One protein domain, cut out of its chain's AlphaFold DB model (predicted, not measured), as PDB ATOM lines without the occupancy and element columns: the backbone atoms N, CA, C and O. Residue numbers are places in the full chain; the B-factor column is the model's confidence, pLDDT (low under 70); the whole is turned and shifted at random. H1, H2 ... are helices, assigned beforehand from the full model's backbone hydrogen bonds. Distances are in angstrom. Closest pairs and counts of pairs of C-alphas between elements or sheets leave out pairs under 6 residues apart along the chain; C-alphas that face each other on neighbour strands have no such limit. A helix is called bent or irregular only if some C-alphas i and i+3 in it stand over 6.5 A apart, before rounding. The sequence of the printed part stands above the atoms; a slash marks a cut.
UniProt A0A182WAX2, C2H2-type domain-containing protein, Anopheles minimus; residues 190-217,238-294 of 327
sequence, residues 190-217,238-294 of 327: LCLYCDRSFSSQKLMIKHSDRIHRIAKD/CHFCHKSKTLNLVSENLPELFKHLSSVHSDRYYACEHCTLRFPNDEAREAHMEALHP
ATOM      1  N   LEU A 190     174.780 118.267 127.258       90.88
ATOM      2  CA  LEU A 190     176.052 118.129 127.969       90.88
ATOM      3  C   LEU A 190     176.172 116.747 128.613       90.88
ATOM      4  O   LEU A 190     175.187 116.178 129.081       90.88
ATOM      5  N   CYS A 191     177.395 116.225 128.692       89.81
ATOM      6  CA  CYS A 191     177.652 115.057 129.526       89.81
ATOM      7  C   CYS A 191     177.383 115.383 131.006       89.81
ATOM      8  O   CYS A 191     177.688 116.469 131.501       89.81
ATOM      9  N   LEU A 192     176.836 114.409 131.730       84.75
ATOM     10  CA  LEU A 192     176.601 114.519 133.172       84.75
ATOM     11  C   LEU A 192     177.907 114.566 133.982       84.75
ATOM     12  O   LEU A 192     177.945 115.138 135.063       84.75
ATOM     13  N   TYR A 193     178.977 113.970 133.452       78.62
ATOM     14  CA  TYR A 193     180.248 113.768 134.155       78.62
ATOM     15  C   TYR A 193     181.320 114.805 133.810       78.62
ATOM     16  O   TYR A 193     182.319 114.925 134.516       78.62
ATOM     17  N   CYS A 194     181.161 115.509 132.691       83.50
ATOM     18  CA  CYS A 194     182.108 116.514 132.227       83.50
ATOM     19  C   CYS A 194     181.407 117.566 131.365       83.50
ATOM     20  O   CYS A 194     180.316 117.341 130.854       83.50
ATOM     21  N   ASP A 195     182.060 118.697 131.124       84.94
ATOM     22  CA  ASP A 195     181.463 119.811 130.373       84.94
ATOM     23  C   ASP A 195     181.566 119.659 128.845       84.94
ATOM     24  O   ASP A 195     181.572 120.636 128.099       84.94
ATOM     25  N   ARG A 196     181.648 118.420 128.341       90.94
ATOM     26  CA  ARG A 196     181.617 118.164 126.896       90.94
ATOM     27  C   ARG A 196     180.185 118.239 126.373       90.94
ATOM     28  O   ARG A 196     179.295 117.573 126.901       90.94
ATOM     29  N   SER A 197     179.991 119.002 125.299       92.38
ATOM     30  CA  SER A 197     178.714 119.152 124.592       92.38
ATOM     31  C   SER A 197     178.597 118.226 123.387       92.38
ATOM     32  O   SER A 197     179.563 118.034 122.648       92.38
ATOM     33  N   PHE A 198     177.389 117.728 123.143       93.56
ATOM     34  CA  PHE A 198     177.056 116.819 122.054       93.56
ATOM     35  C   PHE A 198     175.847 117.337 121.277       93.56
ATOM     36  O   PHE A 198     174.900 117.858 121.860       93.56
ATOM     37  N   SER A 199     175.861 117.151 119.958       92.06
ATOM     38  CA  SER A 199     174.724 117.455 119.076       92.06
ATOM     39  C   SER A 199     173.601 116.418 119.155       92.06
ATOM     40  O   SER A 199     172.507 116.649 118.660       92.06
ATOM     41  N   SER A 200     173.868 115.253 119.752       90.25
ATOM     42  CA  SER A 200     172.901 114.168 119.881       90.25
ATOM     43  C   SER A 200     173.073 113.440 121.207       90.25
ATOM     44  O   SER A 200     174.194 113.107 121.608       90.25
ATOM     45  N   GLN A 201     171.948 113.097 121.835       89.06
ATOM     46  CA  GLN A 201     171.904 112.261 123.036       89.06
ATOM     47  C   GLN A 201     172.621 110.918 122.826       89.06
ATOM     48  O   GLN A 201     173.352 110.463 123.703       89.06
ATOM     49  N   LYS A 202     172.500 110.305 121.637       91.69
ATOM     50  CA  LYS A 202     173.183 109.038 121.315       91.69
ATOM     51  C   LYS A 202     174.706 109.171 121.395       91.69
ATOM     52  O   LYS A 202     175.389 108.242 121.827       91.69
ATOM     53  N   LEU A 203     175.243 110.320 120.983       92.94
ATOM     54  CA  LEU A 203     176.680 110.581 121.023       92.94
ATOM     55  C   LEU A 203     177.157 110.853 122.453       92.94
ATOM     56  O   LEU A 203     178.203 110.342 122.851       92.94
ATOM     57  N   MET A 204     176.353 111.577 123.238       92.50
ATOM     58  CA  MET A 204     176.597 111.780 124.665       92.50
ATOM     59  C   MET A 204     176.637 110.445 125.425       92.50
ATOM     60  O   MET A 204     177.592 110.212 126.159       92.50
ATOM     61  N   ILE A 205     175.664 109.547 125.206       89.38
ATOM     62  CA  ILE A 205     175.623 108.224 125.858       89.38
ATOM     63  C   ILE A 205     176.861 107.396 125.483       89.38
ATOM     64  O   ILE A 205     177.539 106.854 126.352       89.38
ATOM     65  N   LYS A 206     177.230 107.357 124.194       93.12
ATOM     66  CA  LYS A 206     178.460 106.677 123.745       93.12
ATOM     67  C   LYS A 206     179.713 107.242 124.408       93.12
ATOM     68  O   LYS A 206     180.632 106.489 124.733       93.12
ATOM     69  N   HIS A 207     179.776 108.557 124.586       91.69
ATOM     70  CA  HIS A 207     180.874 109.197 125.292       91.69
ATOM     71  C   HIS A 207     180.892 108.817 126.775       91.69
ATOM     72  O   HIS A 207     181.950 108.425 127.269       91.69
ATOM     73  N   SER A 208     179.748 108.879 127.466       87.50
ATOM     74  CA  SER A 208     179.670 108.500 128.877       87.50
ATOM     75  C   SER A 208     180.029 107.037 129.093       87.50
ATOM     76  O   SER A 208     180.825 106.733 129.979       87.50
ATOM     77  N   ASP A 209     179.549 106.141 128.231       86.12
ATOM     78  CA  ASP A 209     179.920 104.733 128.292       86.12
ATOM     79  C   ASP A 209     181.428 104.560 128.060       86.12
ATOM     80  O   ASP A 209     182.126 103.923 128.846       86.12
ATOM     81  N   ARG A 210     181.990 105.183 127.020       87.06
ATOM     82  CA  ARG A 210     183.398 104.960 126.672       87.06
ATOM     83  C   ARG A 210     184.391 105.578 127.654       87.06
ATOM     84  O   ARG A 210     185.426 104.974 127.917       87.06
ATOM     85  N   ILE A 211     184.126 106.791 128.126       84.94
ATOM     86  CA  ILE A 211     185.082 107.567 128.925       84.94
ATOM     87  C   ILE A 211     184.852 107.356 130.418       84.94
ATOM     88  O   ILE A 211     185.821 107.234 131.164       84.94
ATOM     89  N   HIS A 212     183.592 107.265 130.847       80.44
ATOM     90  CA  HIS A 212     183.240 107.221 132.265       80.44
ATOM     91  C   HIS A 212     182.840 105.815 132.743       80.44
ATOM     92  O   HIS A 212     183.107 105.481 133.893       80.44
ATOM     93  N   ARG A 213     182.299 104.945 131.872       75.00
ATOM     94  CA  ARG A 213     181.900 103.572 132.249       75.00
ATOM     95  C   ARG A 213     182.993 102.525 132.013       75.00
ATOM     96  O   ARG A 213     183.258 101.720 132.898       75.00
ATOM     97  N   ILE A 214     183.679 102.541 130.863       61.62
ATOM     98  CA  ILE A 214     184.718 101.537 130.529       61.62
ATOM     99  C   ILE A 214     185.964 101.660 131.422       61.62
ATOM    100  O   ILE A 214     186.642 100.661 131.672       61.62
ATOM    101  N   ALA A 215     186.254 102.850 131.954       57.34
ATOM    102  CA  ALA A 215     187.351 103.040 132.904       57.34
ATOM    103  C   ALA A 215     187.172 102.216 134.197       57.34
ATOM    104  O   ALA A 215     188.167 101.882 134.838       57.34
ATOM    105  N   LYS A 216     185.926 101.854 134.542       60.25
ATOM    106  CA  LYS A 216     185.589 101.039 135.717       60.25
ATOM    107  C   LYS A 216     185.895  99.552 135.510       60.25
ATOM    108  O   LYS A 216     186.379  98.898 136.425       60.25
ATOM    109  N   ASP A 217     185.642  99.024 134.316       53.59
ATOM    110  CA  ASP A 217     185.605  97.571 134.094       53.59
ATOM    111  C   ASP A 217     186.982  96.965 133.764       53.59
ATOM    112  O   ASP A 217     187.322  95.862 134.182       53.59
ATOM    113  N   CYS A 238     180.837 115.721 144.969       78.12
ATOM    114  CA  CYS A 238     180.326 116.841 144.195       78.12
ATOM    115  C   CYS A 238     181.426 117.870 143.898       78.12
ATOM    116  O   CYS A 238     182.006 118.473 144.801       78.12
ATOM    117  N   HIS A 239     181.647 118.144 142.611       76.88
ATOM    118  CA  HIS A 239     182.633 119.122 142.140       76.88
ATOM    119  C   HIS A 239     182.325 120.574 142.509       76.88
ATOM    120  O   HIS A 239     183.225 121.414 142.548       76.88
ATOM    121  N   PHE A 240     181.058 120.876 142.778       78.81
ATOM    122  CA  PHE A 240     180.633 122.201 143.197       78.81
ATOM    123  C   PHE A 240     180.742 122.394 144.713       78.81
ATOM    124  O   PHE A 240     181.085 123.497 145.143       78.81
ATOM    125  N   CYS A 241     180.487 121.349 145.508       82.44
ATOM    126  CA  CYS A 241     180.642 121.393 146.964       82.44
ATOM    127  C   CYS A 241     182.110 121.352 147.378       82.44
ATOM    128  O   CYS A 241     182.543 122.141 148.219       82.44
ATOM    129  N   HIS A 242     182.889 120.449 146.781       75.12
ATOM    130  CA  HIS A 242     184.289 120.266 147.119       75.12
ATOM    131  C   HIS A 242     185.162 120.721 145.947       75.12
ATOM    132  O   HIS A 242     185.328 120.025 144.951       75.12
ATOM    133  N   LYS A 243     185.759 121.916 146.073       66.25
ATOM    134  CA  LYS A 243     186.663 122.520 145.066       66.25
ATOM    135  C   LYS A 243     187.970 121.730 144.852       66.25
ATOM    136  O   LYS A 243     188.875 122.207 144.163       66.25
ATOM    137  N   SER A 244     188.127 120.564 145.478       51.44
ATOM    138  CA  SER A 244     189.307 119.718 145.336       51.44
ATOM    139  C   SER A 244     189.369 119.137 143.923       51.44
ATOM    140  O   SER A 244     188.437 118.487 143.458       51.44
ATOM    141  N   LYS A 245     190.500 119.348 143.248       53.41
ATOM    142  CA  LYS A 245     190.746 119.045 141.826       53.41
ATOM    143  C   LYS A 245     190.687 117.559 141.437       53.41
ATOM    144  O   LYS A 245     190.863 117.238 140.266       53.41
ATOM    145  N   THR A 246     190.462 116.649 142.375       48.47
ATOM    146  CA  THR A 246     190.468 115.202 142.141       48.47
ATOM    147  C   THR A 246     189.077 114.635 142.344       48.47
ATOM    148  O   THR A 246     188.749 114.106 143.402       48.47
ATOM    149  N   LEU A 247     188.250 114.748 141.308       50.59
ATOM    150  CA  LEU A 247     186.976 114.055 141.267       50.59
ATOM    151  C   LEU A 247     187.225 112.575 141.004       50.59
ATOM    152  O   LEU A 247     187.459 112.160 139.868       50.59
ATOM    153  N   ASN A 248     187.119 111.759 142.047       52.78
ATOM    154  CA  ASN A 248     186.735 110.372 141.844       52.78
ATOM    155  C   ASN A 248     185.237 110.361 141.511       52.78
ATOM    156  O   ASN A 248     184.398 110.106 142.365       52.78
ATOM    157  N   LEU A 249     184.900 110.631 140.241       56.81
ATOM    158  CA  LEU A 249     183.544 110.457 139.687       56.81
ATOM    159  C   LEU A 249     183.099 108.982 139.654       56.81
ATOM    160  O   LEU A 249     182.041 108.661 139.124       56.81
ATOM    161  N   VAL A 250     183.890 108.079 140.229       56.19
ATOM    162  CA  VAL A 250     183.572 106.662 140.424       56.19
ATOM    163  C   VAL A 250     182.660 106.498 141.649       56.19
ATOM    164  O   VAL A 250     182.824 105.582 142.444       56.19
ATOM    165  N   SER A 251     181.718 107.419 141.842       54.75
ATOM    166  CA  SER A 251     180.644 107.221 142.806       54.75
ATOM    167  C   SER A 251     179.702 106.184 142.205       54.75
ATOM    168  O   SER A 251     179.129 106.391 141.135       54.75
ATOM    169  N   GLU A 252     179.566 105.042 142.872       59.44
ATOM    170  CA  GLU A 252     178.594 104.012 142.489       59.44
ATOM    171  C   GLU A 252     177.147 104.529 142.590       59.44
ATOM    172  O   GLU A 252     176.246 103.989 141.952       59.44
ATOM    173  N   ASN A 253     176.952 105.655 143.282       71.00
ATOM    174  CA  ASN A 253     175.674 106.302 143.530       71.00
ATOM    175  C   ASN A 253     175.443 107.500 142.598       71.00
ATOM    176  O   ASN A 253     175.155 108.619 143.032       71.00
ATOM    177  N   LEU A 254     175.552 107.274 141.288       76.12
ATOM    178  CA  LEU A 254     175.252 108.298 140.283       76.12
ATOM    179  C   LEU A 254     173.856 108.931 140.446       76.12
ATOM    180  O   LEU A 254     173.765 110.156 140.342       76.12
ATOM    181  N   PRO A 255     172.774 108.165 140.700       81.00
ATOM    182  CA  PRO A 255     171.445 108.753 140.867       81.00
ATOM    183  C   PRO A 255     171.379 109.709 142.062       81.00
ATOM    184  O   PRO A 255     170.732 110.752 141.990       81.00
ATOM    185  N   GLU A 256     172.091 109.392 143.145       83.25
ATOM    186  CA  GLU A 256     172.143 110.245 144.332       83.25
ATOM    187  C   GLU A 256     172.949 111.518 144.061       83.25
ATOM    188  O   GLU A 256     172.512 112.608 144.429       83.25
ATOM    189  N   LEU A 257     174.081 111.407 143.352       81.19
ATOM    190  CA  LEU A 257     174.864 112.567 142.922       81.19
ATOM    191  C   LEU A 257     174.064 113.469 141.987       81.19
ATOM    192  O   LEU A 257     174.091 114.687 142.144       81.19
ATOM    193  N   PHE A 258     173.319 112.887 141.051       86.75
ATOM    194  CA  PHE A 258     172.442 113.642 140.169       86.75
ATOM    195  C   PHE A 258     171.379 114.410 140.964       86.75
ATOM    196  O   PHE A 258     171.235 115.613 140.765       86.75
ATOM    197  N   LYS A 259     170.704 113.749 141.914       87.44
ATOM    198  CA  LYS A 259     169.705 114.379 142.791       87.44
ATOM    199  C   LYS A 259     170.311 115.485 143.659       87.44
ATOM    200  O   LYS A 259     169.698 116.527 143.876       87.44
ATOM    201  N   HIS A 260     171.527 115.282 144.157       88.25
ATOM    202  CA  HIS A 260     172.257 116.307 144.895       88.25
ATOM    203  C   HIS A 260     172.580 117.517 144.006       88.25
ATOM    204  O   HIS A 260     172.322 118.649 144.398       88.25
ATOM    205  N   LEU A 261     173.091 117.292 142.793       87.69
ATOM    206  CA  LEU A 261     173.405 118.365 141.849       87.69
ATOM    207  C   LEU A 261     172.148 119.134 141.422       87.69
ATOM    208  O   LEU A 261     172.190 120.360 141.368       87.69
ATOM    209  N   SER A 262     171.032 118.443 141.162       89.00
ATOM    210  CA  SER A 262     169.775 119.096 140.777       89.00
ATOM    211  C   SER A 262     169.156 119.898 141.923       89.00
ATOM    212  O   SER A 262     168.628 120.978 141.681       89.00
ATOM    213  N   SER A 263     169.253 119.422 143.170       88.69
ATOM    214  CA  SER A 263     168.658 120.098 144.334       88.69
ATOM    215  C   SER A 263     169.531 121.208 144.924       88.69
ATOM    216  O   SER A 263     169.031 122.288 145.225       88.69
ATOM    217  N   VAL A 264     170.831 120.959 145.093       89.12
ATOM    218  CA  VAL A 264     171.768 121.874 145.768       89.12
ATOM    219  C   VAL A 264     172.399 122.865 144.790       89.12
ATOM    220  O   VAL A 264     172.763 123.974 145.182       89.12
ATOM    221  N   HIS A 265     172.527 122.488 143.517       89.88
ATOM    222  CA  HIS A 265     173.193 123.285 142.482       89.88
ATOM    223  C   HIS A 265     172.295 123.561 141.276       89.88
ATOM    224  O   HIS A 265     172.775 123.645 140.147       89.88
ATOM    225  N   SER A 266     170.993 123.748 141.505       88.94
ATOM    226  CA  SER A 266     170.026 124.118 140.460       88.94
ATOM    227  C   SER A 266     170.366 125.428 139.737       88.94
ATOM    228  O   SER A 266     169.931 125.634 138.606       88.94
ATOM    229  N   ASP A 267     171.173 126.286 140.366       89.38
ATOM    230  CA  ASP A 267     171.658 127.567 139.848       89.38
ATOM    231  C   ASP A 267     172.687 127.428 138.716       89.38
ATOM    232  O   ASP A 267     172.825 128.319 137.883       89.38
ATOM    233  N   ARG A 268     173.442 126.325 138.698       89.06
ATOM    234  CA  ARG A 268     174.538 126.083 137.741       89.06
ATOM    235  C   ARG A 268     174.408 124.762 136.997       89.06
ATOM    236  O   ARG A 268     175.082 124.544 135.989       89.06
ATOM    237  N   TYR A 269     173.572 123.864 137.499       91.12
ATOM    238  CA  TYR A 269     173.361 122.530 136.971       91.12
ATOM    239  C   TYR A 269     171.948 122.410 136.401       91.12
ATOM    240  O   TYR A 269     171.021 121.908 137.036       91.12
ATOM    241  N   TYR A 270     171.784 122.875 135.161       92.88
ATOM    242  CA  TYR A 270     170.506 122.825 134.456       92.88
ATOM    243  C   TYR A 270     170.242 121.408 133.941       92.88
ATOM    244  O   TYR A 270     170.642 121.051 132.832       92.88
ATOM    245  N   ALA A 271     169.587 120.577 134.747       92.00
ATOM    246  CA  ALA A 271     169.245 119.212 134.367       92.00
ATOM    247  C   ALA A 271     167.744 118.926 134.465       92.00
ATOM    248  O   ALA A 271     167.056 119.450 135.334       92.00
ATOM    249  N   CYS A 272     167.244 118.086 133.561       91.62
ATOM    250  CA  CYS A 272     165.891 117.549 133.606       91.62
ATOM    251  C   CYS A 272     165.871 116.302 134.495       91.62
ATOM    252  O   CYS A 272     166.559 115.325 134.192       91.62
ATOM    253  N   GLU A 273     165.070 116.319 135.561       88.94
ATOM    254  CA  GLU A 273     164.987 115.198 136.505       88.94
ATOM    255  C   GLU A 273     164.306 113.959 135.914       88.94
ATOM    256  O   GLU A 273     164.660 112.841 136.273       88.94
ATOM    257  N   HIS A 274     163.392 114.134 134.955       88.06
ATOM    258  CA  HIS A 274     162.685 113.017 134.320       88.06
ATOM    259  C   HIS A 274     163.563 112.246 133.332       88.06
ATOM    260  O   HIS A 274     163.557 111.019 133.318       88.06
ATOM    261  N   CYS A 275     164.322 112.966 132.502       88.00
ATOM    262  CA  CYS A 275     165.162 112.359 131.468       88.00
ATOM    263  C   CYS A 275     166.628 112.205 131.883       88.00
ATOM    264  O   CYS A 275     167.418 111.641 131.124       88.00
ATOM    265  N   THR A 276     167.026 112.723 133.049       88.31
ATOM    266  CA  THR A 276     168.428 112.802 133.500       88.31
ATOM    267  C   THR A 276     169.358 113.454 132.468       88.31
ATOM    268  O   THR A 276     170.510 113.061 132.300       88.31
ATOM    269  N   LEU A 277     168.854 114.449 131.734       89.25
ATOM    270  CA  LEU A 277     169.611 115.182 130.714       89.25
ATOM    271  C   LEU A 277     170.118 116.507 131.262       89.25
ATOM    272  O   LEU A 277     169.378 117.195 131.959       89.25
ATOM    273  N   ARG A 278     171.350 116.884 130.906       91.12
ATOM    274  CA  ARG A 278     171.951 118.172 131.270       91.12
ATOM    275  C   ARG A 278     172.001 119.110 130.070       91.12
ATOM    276  O   ARG A 278     172.392 118.718 128.968       91.12
ATOM    277  N   PHE A 279     171.661 120.362 130.328       91.88
ATOM    278  CA  PHE A 279     171.589 121.447 129.363       91.88
ATOM    279  C   PHE A 279     172.626 122.525 129.697       91.88
ATOM    280  O   PHE A 279     173.010 122.676 130.859       91.88
ATOM    281  N   PRO A 280     173.109 123.267 128.687       89.12
ATOM    282  CA  PRO A 280     174.061 124.354 128.904       89.12
ATOM    283  C   PRO A 280     173.426 125.565 129.598       89.12
ATOM    284  O   PRO A 280     174.094 126.227 130.387       89.12
ATOM    285  N   ASN A 281     172.140 125.818 129.338       93.06
ATOM    286  CA  ASN A 281     171.414 126.992 129.810       93.06
ATOM    287  C   ASN A 281     170.061 126.579 130.406       93.06
ATOM    288  O   ASN A 281     169.485 125.564 129.999       93.06
ATOM    289  N   ASP A 282     169.534 127.409 131.308       92.31
ATOM    290  CA  ASP A 282     168.220 127.217 131.933       92.31
ATOM    291  C   ASP A 282     167.081 127.240 130.903       92.31
ATOM    292  O   ASP A 282     166.238 126.348 130.886       92.31
ATOM    293  N   GLU A 283     167.140 128.181 129.958       92.38
ATOM    294  CA  GLU A 283     166.179 128.332 128.855       92.38
ATOM    295  C   GLU A 283     166.069 127.056 128.007       92.38
ATOM    296  O   GLU A 283     164.978 126.628 127.634       92.38
ATOM    297  N   ALA A 284     167.201 126.397 127.735       91.38
ATOM    298  CA  ALA A 284     167.225 125.153 126.970       91.38
ATOM    299  C   ALA A 284     166.602 123.987 127.754       91.38
ATOM    300  O   ALA A 284     165.930 123.137 127.167       91.38
ATOM    301  N   ARG A 285     166.798 123.955 129.080       93.00
ATOM    302  CA  ARG A 285     166.128 122.990 129.959       93.00
ATOM    303  C   ARG A 285     164.622 123.252 130.001       93.00
ATOM    304  O   ARG A 285     163.853 122.300 129.921       93.00
ATOM    305  N   GLU A 286     164.195 124.508 130.125       90.81
ATOM    306  CA  GLU A 286     162.775 124.876 130.173       90.81
ATOM    307  C   GLU A 286     162.061 124.533 128.861       90.81
ATOM    308  O   GLU A 286     161.037 123.852 128.893       90.81
ATOM    309  N   ALA A 287     162.656 124.873 127.712       91.50
ATOM    310  CA  ALA A 287     162.133 124.488 126.401       91.50
ATOM    311  C   ALA A 287     162.008 122.961 126.251       91.50
ATOM    312  O   ALA A 287     161.025 122.456 125.713       91.50
ATOM    313  N   HIS A 288     162.979 122.202 126.774       91.81
ATOM    314  CA  HIS A 288     162.898 120.742 126.827       91.81
ATOM    315  C   HIS A 288     161.730 120.255 127.700       91.81
ATOM    316  O   HIS A 288     161.013 119.337 127.300       91.81
ATOM    317  N   MET A 289     161.523 120.857 128.875       91.31
ATOM    318  CA  MET A 289     160.415 120.496 129.761       91.31
ATOM    319  C   MET A 289     159.054 120.822 129.142       91.31
ATOM    320  O   MET A 289     158.146 120.008 129.242       91.31
ATOM    321  N   GLU A 290     158.914 121.958 128.459       90.00
ATOM    322  CA  GLU A 290     157.679 122.322 127.756       90.00
ATOM    323  C   GLU A 290     157.378 121.364 126.594       90.00
ATOM    324  O   GLU A 290     156.237 120.932 126.432       90.00
ATOM    325  N   ALA A 291     158.401 120.971 125.830       89.94
ATOM    326  CA  ALA A 291     158.232 120.103 124.668       89.94
ATOM    327  C   ALA A 291     157.975 118.627 125.024       89.94
ATOM    328  O   ALA A 291     157.183 117.966 124.356       89.94
ATOM    329  N   LEU A 292     158.664 118.088 126.038       89.75
ATOM    330  CA  LEU A 292     158.663 116.646 126.337       89.75
ATOM    331  C   LEU A 292     157.982 116.279 127.658       89.75
ATOM    332  O   LEU A 292     157.599 115.124 127.848       89.75
ATOM    333  N   HIS A 293     157.797 117.242 128.563       88.62
ATOM    334  CA  HIS A 293     157.148 117.041 129.862       88.62
ATOM    335  C   HIS A 293     156.046 118.084 130.143       88.62
ATOM    336  O   HIS A 293     156.021 118.681 131.223       88.62
ATOM    337  N   PRO A 294     155.087 118.294 129.218       79.56
ATOM    338  CA  PRO A 294     154.058 119.327 129.372       79.56
ATOM    339  C   PRO A 294     153.180 119.124 130.618       79.56
ATOM    340  O   PRO A 294     152.659 120.080 131.187       79.56
TER     341      PRO A 294
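Overview. This is residues 190 to 217 and 238 to 294 of the 327 residues of the protein "C2H2-type domain-containing protein" of Anopheles minimus (UniProt A0A182WAX2). Three helices stand separately round loops: the longest, H1, is on one side, H2 on the other and H3 towards one end. Between them, residues 265 to 281 fold back on themselves in a short antiparallel pairing, 271 to 272 with 277 to 278. The 85 printed residues, 39 in named helices, are all helix in class, in the order H1, H2, H3, with no named strand. The whole is compact, with a radius of gyration of the C-alphas of 13.2 A and spans of 37 by 28 by 19 A.

Arrangement. Start at H1, residues 201 to 217, which has a kink of 28 degrees near residue 211. It is neither bent nor irregular, but only just: C-alphas 211 and 214 are 6.3 A apart. H1 is apart from H2, residues 254 to 264, and from H3, residues 282 to 292; H2 and H3 are apart too. In H2 and H3 every O i to N i+4 pair is within hydrogen-bond range; in H1, 9 of 13 are.

Along the chain. Find C-alpha 201 at (171.904, 112.261, 123.036); from there H1 runs 22.9 A. H2 measures 15.1 A, and H3 runs 15.3 A to C-alpha 292 at (158.663, 116.646, 126.337).

Size, cuts and confidence. The C-alphas of Thr 246 and Pro 294, the two farthest apart, are 38.8 A apart. Residues 218 to 237 are not printed; C-alphas 217 and 238 are 22.4 A apart across this cut. H2 to H3 is a long link. Look for pLDDT under 70 at residues 214 to 217 and 243 to 252.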